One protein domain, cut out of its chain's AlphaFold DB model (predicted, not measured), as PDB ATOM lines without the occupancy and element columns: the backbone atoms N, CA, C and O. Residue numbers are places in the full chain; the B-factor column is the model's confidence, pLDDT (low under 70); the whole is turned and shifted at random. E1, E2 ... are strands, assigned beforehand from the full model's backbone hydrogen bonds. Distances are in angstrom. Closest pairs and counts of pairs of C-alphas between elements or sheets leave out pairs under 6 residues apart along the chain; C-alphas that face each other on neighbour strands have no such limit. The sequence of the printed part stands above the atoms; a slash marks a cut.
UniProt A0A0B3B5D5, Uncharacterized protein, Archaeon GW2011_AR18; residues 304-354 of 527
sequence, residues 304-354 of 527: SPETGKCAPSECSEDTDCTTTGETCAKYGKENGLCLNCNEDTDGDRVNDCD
ATOM      1  N   SER A 304      45.906 -21.463 -10.021       76.31
ATOM      2  CA  SER A 304      47.071 -21.358  -9.139       76.31
ATOM      3  C   SER A 304      48.232 -20.674  -9.879       76.31
ATOM      4  O   SER A 304      48.710 -21.228 -10.875       76.31
ATOM      5  N   PRO A 305      48.726 -19.509  -9.414       60.41
ATOM      6  CA  PRO A 305      49.826 -18.805 -10.072       60.41
ATOM      7  C   PRO A 305      51.157 -19.568  -9.983       60.41
ATOM      8  O   PRO A 305      52.003 -19.409 -10.859       60.41
ATOM      9  N   GLU A 306      51.331 -20.439  -8.983       61.03
ATOM     10  CA  GLU A 306      52.523 -21.289  -8.850       61.03
ATOM     11  C   GLU A 306      52.522 -22.489  -9.797       61.03
ATOM     12  O   GLU A 306      53.560 -22.852 -10.351       61.03
ATOM     13  N   THR A 307      51.368 -23.134  -9.988       76.81
ATOM     14  CA  THR A 307      51.294 -24.377 -10.775       76.81
ATOM     15  C   THR A 307      50.785 -24.162 -12.197       76.81
ATOM     16  O   THR A 307      50.907 -25.061 -13.033       76.81
ATOM     17  N   GLY A 308      50.218 -22.985 -12.476       84.00
ATOM     18  CA  GLY A 308      49.586 -22.641 -13.743       84.00
ATOM     19  C   GLY A 308      48.390 -23.529 -14.070       84.00
ATOM     20  O   GLY A 308      48.145 -23.759 -15.249       84.00
ATOM     21  N   LYS A 309      47.692 -24.083 -13.066       85.12
ATOM     22  CA  LYS A 309      46.576 -25.032 -13.233       85.12
ATOM     23  C   LYS A 309      45.352 -24.638 -12.412       85.12
ATOM     24  O   LYS A 309      45.478 -24.074 -11.330       85.12
ATOM     25  N   CYS A 310      44.174 -24.992 -12.918       69.31
ATOM     26  CA  CYS A 310      42.901 -24.811 -12.220       69.31
ATOM     27  C   CYS A 310      42.699 -25.876 -11.120       69.31
ATOM     28  O   CYS A 310      42.742 -27.070 -11.427       69.31
ATOM     29  N   ALA A 311      42.441 -25.461  -9.875       74.94
ATOM     30  CA  ALA A 311      42.148 -26.331  -8.723       74.94
ATOM     31  C   ALA A 311      40.844 -25.908  -8.007       74.94
ATOM     32  O   ALA A 311      40.510 -24.723  -8.067       74.94
ATOM     33  N   PRO A 312      40.106 -26.828  -7.352       66.06
ATOM     34  CA  PRO A 312      38.855 -26.501  -6.664       66.06
ATOM     35  C   PRO A 312      39.101 -25.631  -5.429       66.06
ATOM     36  O   PRO A 312      40.019 -25.896  -4.657       66.06
ATOM     37  N   SER A 313      38.266 -24.613  -5.249       57.44
ATOM     38  CA  SER A 313      38.171 -23.778  -4.046       57.44
ATOM     39  C   SER A 313      36.990 -24.301  -3.185       57.44
ATOM     40  O   SER A 313      36.131 -24.997  -3.719       57.44
ATOM     41  N   GLU A 314      36.846 -24.153  -1.864       63.66
ATOM     42  CA  GLU A 314      37.206 -23.123  -0.883       63.66
ATOM     43  C   GLU A 314      37.147 -23.776   0.519       63.66
ATOM     44  O   GLU A 314      36.355 -24.700   0.725       63.66
ATOM     45  N   CYS A 315      37.919 -23.300   1.498       75.19
ATOM     46  CA  CYS A 315      37.527 -23.461   2.902       75.19
ATOM     47  C   CYS A 315      36.294 -22.573   3.174       75.19
ATOM     48  O   CYS A 315      36.136 -21.515   2.566       75.19
ATOM     49  N   SER A 316      35.400 -22.996   4.062       68.81
ATOM     50  CA  SER A 316      34.214 -22.227   4.477       68.81
ATOM     51  C   SER A 316      34.289 -21.787   5.942       68.81
ATOM     52  O   SER A 316      33.752 -20.746   6.334       68.81
ATOM     53  N   GLU A 317      35.020 -22.554   6.745       74.06
ATOM     54  CA  GLU A 317      35.277 -22.321   8.159       74.06
ATOM     55  C   GLU A 317      36.749 -22.634   8.470       74.06
ATOM     56  O   GLU A 317      37.395 -23.385   7.741       74.06
ATOM     57  N   ASP A 318      37.299 -22.095   9.562       73.25
ATOM     58  CA  ASP A 318      38.711 -22.327   9.933       73.25
ATOM     59  C   ASP A 318      39.024 -23.811  10.162       73.25
ATOM     60  O   ASP A 318      40.150 -24.261   9.977       73.25
ATOM     61  N   THR A 319      38.014 -24.606  10.520       74.12
ATOM     62  CA  THR A 319      38.140 -26.057  10.694       74.12
ATOM     63  C   THR A 319      38.373 -26.818   9.394       74.12
ATOM     64  O   THR A 319      38.783 -27.977   9.443       74.12
ATOM     65  N   ASP A 320      38.113 -26.191   8.247       77.81
ATOM     66  CA  ASP A 320      38.407 -26.773   6.939       77.81
ATOM     67  C   ASP A 320      39.914 -26.698   6.622       77.81
ATOM     68  O   ASP A 320      40.392 -27.388   5.717       77.81
ATOM     69  N   CYS A 321      40.672 -25.916   7.400       80.00
ATOM     70  CA  CYS A 321      42.118 -25.801   7.302       80.00
ATOM     71  C   CYS A 321      42.801 -26.866   8.166       80.00
ATOM     72  O   CYS A 321      42.628 -26.954   9.383       80.00
ATOM     73  N   THR A 322      43.553 -27.752   7.512       68.88
ATOM     74  CA  THR A 322      44.059 -28.979   8.141       68.88
ATOM     75  C   THR A 322      45.307 -28.768   8.999       68.88
ATOM     76  O   THR A 322      45.715 -29.695   9.707       68.88
ATOM     77  N   THR A 323      45.918 -27.581   8.952       76.94
ATOM     78  CA  THR A 323      47.162 -27.278   9.664       76.94
ATOM     79  C   THR A 323      46.912 -26.337  10.842       76.94
ATOM     80  O   THR A 323      46.175 -25.359  10.753       76.94
ATOM     81  N   THR A 324      47.540 -26.616  11.987       73.25
ATOM     82  CA  THR A 324      47.451 -25.748  13.169       73.25
ATOM     83  C   THR A 324      48.090 -24.390  12.875       73.25
ATOM     84  O   THR A 324      49.289 -24.336  12.616       73.25
ATOM     85  N   GLY A 325      47.305 -23.313  12.960       76.62
ATOM     86  CA  GLY A 325      47.752 -21.947  12.664       76.62
ATOM     87  C   GLY A 325      47.275 -21.389  11.321       76.62
ATOM     88  O   GLY A 325      47.647 -20.270  10.989       76.62
ATOM     89  N   GLU A 326      46.457 -22.136  10.577       86.00
ATOM     90  CA  GLU A 326      45.779 -21.628   9.384       86.00
ATOM     91  C   GLU A 326      44.381 -21.068   9.709       86.00
ATOM     92  O   GLU A 326      43.688 -21.596  10.581       86.00
ATOM     93  N   THR A 327      43.951 -20.027   8.990       81.19
ATOM     94  CA  THR A 327      42.575 -19.492   9.013       81.19
ATOM     95  C   THR A 327      42.014 -19.427   7.602       81.19
ATOM     96  O   THR A 327      42.747 -19.223   6.634       81.19
ATOM     97  N   CYS A 328      40.705 -19.605   7.481       84.19
ATOM     98  CA  CYS A 328      40.035 -19.477   6.208       84.19
ATOM     99  C   CYS A 328      39.751 -18.005   5.894       84.19
ATOM    100  O   CYS A 328      38.942 -17.359   6.567       84.19
ATOM    101  N   ALA A 329      40.363 -17.471   4.839       80.06
ATOM    102  CA  ALA A 329      40.085 -16.119   4.372       80.06
ATOM    103  C   ALA A 329      38.631 -16.019   3.893       80.06
ATOM    104  O   ALA A 329      38.256 -16.636   2.904       80.06
ATOM    105  N   LYS A 330      37.792 -15.236   4.581       73.81
ATOM    106  CA  LYS A 330      36.356 -15.091   4.245       73.81
ATOM    107  C   LYS A 330      36.043 -13.916   3.320       73.81
ATOM    108  O   LYS A 330      34.913 -13.776   2.852       73.81
ATOM    109  N   TYR A 331      37.018 -13.037   3.090       59.00
ATOM    110  CA  TYR A 331      36.849 -11.790   2.347       59.00
ATOM    111  C   TYR A 331      38.158 -11.415   1.633       59.00
ATOM    112  O   TYR A 331      39.230 -11.872   2.007       59.00
ATOM    113  N   GLY A 332      38.081 -10.568   0.603       62.94
ATOM    114  CA  GLY A 332      39.258 -10.114  -0.150       62.94
ATOM    115  C   GLY A 332      39.624 -11.004  -1.344       62.94
ATOM    116  O   GLY A 332      38.830 -11.833  -1.789       62.94
ATOM    117  N   LYS A 333      40.816 -10.788  -1.923       63.03
ATOM    118  CA  LYS A 333      41.291 -11.527  -3.115       63.03
ATOM    119  C   LYS A 333      41.587 -13.003  -2.842       63.03
ATOM    120  O   LYS A 333      41.682 -13.775  -3.790       63.03
ATOM    121  N   GLU A 334      41.712 -13.359  -1.573       69.25
ATOM    122  CA  GLU A 334      42.085 -14.690  -1.095       69.25
ATOM    123  C   GLU A 334      40.892 -15.451  -0.510       69.25
ATOM    124  O   GLU A 334      41.078 -16.507   0.079       69.25
ATOM    125  N   ASN A 335      39.663 -14.942  -0.693       76.00
ATOM    126  CA  ASN A 335      38.452 -15.585  -0.190       76.00
ATOM    127  C   ASN A 335      38.403 -17.083  -0.552       76.00
ATOM    128  O   ASN A 335      38.478 -17.442  -1.730       76.00
ATOM    129  N   GLY A 336      38.257 -17.931   0.465       76.69
ATOM    130  CA  GLY A 336      38.205 -19.383   0.361       76.69
ATOM    131  C   GLY A 336      39.555 -20.104   0.428       76.69
ATOM    132  O   GLY A 336      39.597 -21.307   0.169       76.69
ATOM    133  N   LEU A 337      40.652 -19.417   0.761       81.31
ATOM    134  CA  LEU A 337      41.973 -20.024   0.965       81.31
ATOM    135  C   LEU A 337      42.320 -20.138   2.456       81.31
ATOM    136  O   LEU A 337      42.000 -19.253   3.246       81.31
ATOM    137  N   CYS A 338      43.004 -21.222   2.828       81.31
ATOM    138  CA  CYS A 338      43.620 -21.367   4.145       81.31
ATOM    139  C   CYS A 338      44.955 -20.617   4.162       81.31
ATOM    140  O   CYS A 338      45.863 -20.975   3.412       81.31
ATOM    141  N   LEU A 339      45.063 -19.584   4.996       83.38
ATOM    142  CA  LEU A 339      46.256 -18.749   5.152       83.38
ATOM    143  C   LEU A 339      46.969 -19.100   6.452       83.38
ATOM    144  O   LEU A 339      46.319 -19.209   7.488       83.38
ATOM    145  N   ASN A 340      48.290 -19.276   6.406       84.25
ATOM    146  CA  ASN A 340      49.096 -19.621   7.575       84.25
ATOM    147  C   ASN A 340      49.491 -18.353   8.344       84.25
ATOM    148  O   ASN A 340      50.446 -17.677   7.980       84.25
ATOM    149  N   CYS A 341      48.827 -18.076   9.467       80.62
ATOM    150  CA  CYS A 341      49.072 -16.866  10.262       80.62
ATOM    151  C   CYS A 341      50.417 -16.860  11.015       80.62
ATOM    152  O   CYS A 341      50.669 -15.966  11.822       80.62
ATOM    153  N   ASN A 342      51.273 -17.869  10.822       79.56
ATOM    154  CA  ASN A 342      52.626 -17.893  11.386       79.56
ATOM    155  C   ASN A 342      53.703 -17.465  10.382       79.56
ATOM    156  O   ASN A 342      54.876 -17.393  10.758       79.56
ATOM    157  N   GLU A 343      53.330 -17.241   9.123       78.06
ATOM    158  CA  GLU A 343      54.234 -16.808   8.065       78.06
ATOM    159  C   GLU A 343      53.970 -15.336   7.713       78.06
ATOM    160  O   GLU A 343      52.896 -14.795   7.966       78.06
ATOM    161  N   ASP A 344      55.031 -14.679   7.258       80.69
ATOM    162  CA  ASP A 344      55.072 -13.308   6.743       80.69
ATOM    163  C   ASP A 344      55.654 -13.450   5.335       80.69
ATOM    164  O   ASP A 344      56.876 -13.461   5.127       80.69
ATOM    165  N   THR A 345      54.773 -13.771   4.395       77.00
ATOM    166  CA  THR A 345      55.106 -14.168   3.030       77.00
ATOM    167  C   THR A 345      55.554 -12.963   2.204       77.00
ATOM    168  O   THR A 345      56.367 -13.123   1.284       77.00
ATOM    169  N   ASP A 346      55.081 -11.757   2.528       73.00
ATOM    170  CA  ASP A 346      55.411 -10.529   1.799       73.00
ATOM    171  C   ASP A 346      56.585  -9.726   2.414       73.00
ATOM    172  O   ASP A 346      57.225  -8.916   1.727       73.00
ATOM    173  N   GLY A 347      56.980 -10.063   3.646       76.31
ATOM    174  CA  GLY A 347      58.175  -9.588   4.332       76.31
ATOM    175  C   GLY A 347      58.027  -8.213   4.980       76.31
ATOM    176  O   GLY A 347      59.049  -7.555   5.248       76.31
ATOM    177  N   ASP A 348      56.801  -7.741   5.203       78.50
ATOM    178  CA  ASP A 348      56.523  -6.443   5.814       78.50
ATOM    179  C   ASP A 348      56.637  -6.443   7.358       78.50
ATOM    180  O   ASP A 348      56.653  -5.373   7.986       78.50
ATOM    181  N   ARG A 349      56.910  -7.624   7.944       77.19
ATOM    182  CA  ARG A 349      57.027  -7.932   9.386       77.19
ATOM    183  C   ARG A 349      55.695  -8.036  10.114       77.19
ATOM    184  O   ARG A 349      55.680  -7.962  11.351       77.19
ATOM    185  N   VAL A 350      54.622  -8.210   9.370       76.31
ATOM    186  CA  VAL A 350      53.278  -8.516   9.828       76.31
ATOM    187  C   VAL A 350      52.932  -9.919   9.294       76.31
ATOM    188  O   VAL A 350      53.545 -10.383   8.343       76.31
ATOM    189  N   ASN A 351      52.091 -10.693   9.986       76.31
ATOM    190  CA  ASN A 351      51.782 -12.044   9.498       76.31
ATOM    191  C   ASN A 351      50.750 -11.975   8.361       76.31
ATOM    192  O   ASN A 351      49.957 -11.039   8.304       76.31
ATOM    193  N   ASP A 352      50.701 -13.010   7.522       76.25
ATOM    194  CA  ASP A 352      49.848 -13.077   6.323       76.25
ATOM    195  C   ASP A 352      48.343 -12.880   6.600       76.25
ATOM    196  O   ASP A 352      47.557 -12.612   5.692       76.25
ATOM    197  N   CYS A 353      47.901 -13.011   7.853       74.00
ATOM    198  CA  CYS A 353      46.502 -12.817   8.225       74.00
ATOM    199  C   CYS A 353      46.129 -11.340   8.435       74.00
ATOM    200  O   CYS A 353      44.946 -10.995   8.379       74.00
ATOM    201  N   ASP A 354      47.113 -10.457   8.602       67.31
ATOM    202  CA  ASP A 354      46.903  -9.013   8.714       67.31
ATOM    203  C   ASP A 354      46.760  -8.333   7.327       67.31
ATOM    204  O   ASP A 354      46.088  -7.301   7.203       67.31
TER     205      ASP A 354
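What this domain is: This is residues 304 to 354 of the 527 residues of an uncharacterized protein of Archaeon GW2011_AR18 (UniProt A0A0B3B5D5). With little regular structure, this is a body mostly of loops round a small hairpin, E2 and E3; residues 304 to 312, which include E1, stick out as an arm, and residues 341 to 354 make a loop at the far end. The printed part has 51 residues, with no named helix and three strands in the order E1, E2, E3; the class is all strand, with 10 residues in named elements. It is only just compact, close to loose, with a radius of gyration of the C-alphas of 11.5 A, and spans 31 by 26 by 20 A.

How they stand to each other: E2, residues 326 to 328, and E3, residues 338 to 340, are an antiparallel hairpin at 146 degrees. N 327 and O 339 are within hydrogen-bond range at 2.9 A. E1, residues 309 to 312, pairs with no named strand and is apart from both.

Where its parts are: E2 measures 6.9 A and E3 6.7 A, ending at C-alpha 340 (49.096, -19.621, 7.575). E1 measures 10.2 A from C-alpha 309 (46.576, -25.032, -13.233).

The domain as a whole: C-alphas 310 and 349, the farthest apart, are 30.8 A apart. The printed part has no cut. The link E1 to E2 is long, 13 residues. Mean pLDDT of the printed part is 74.7, with 13 residues under 70, among them 331 to 334.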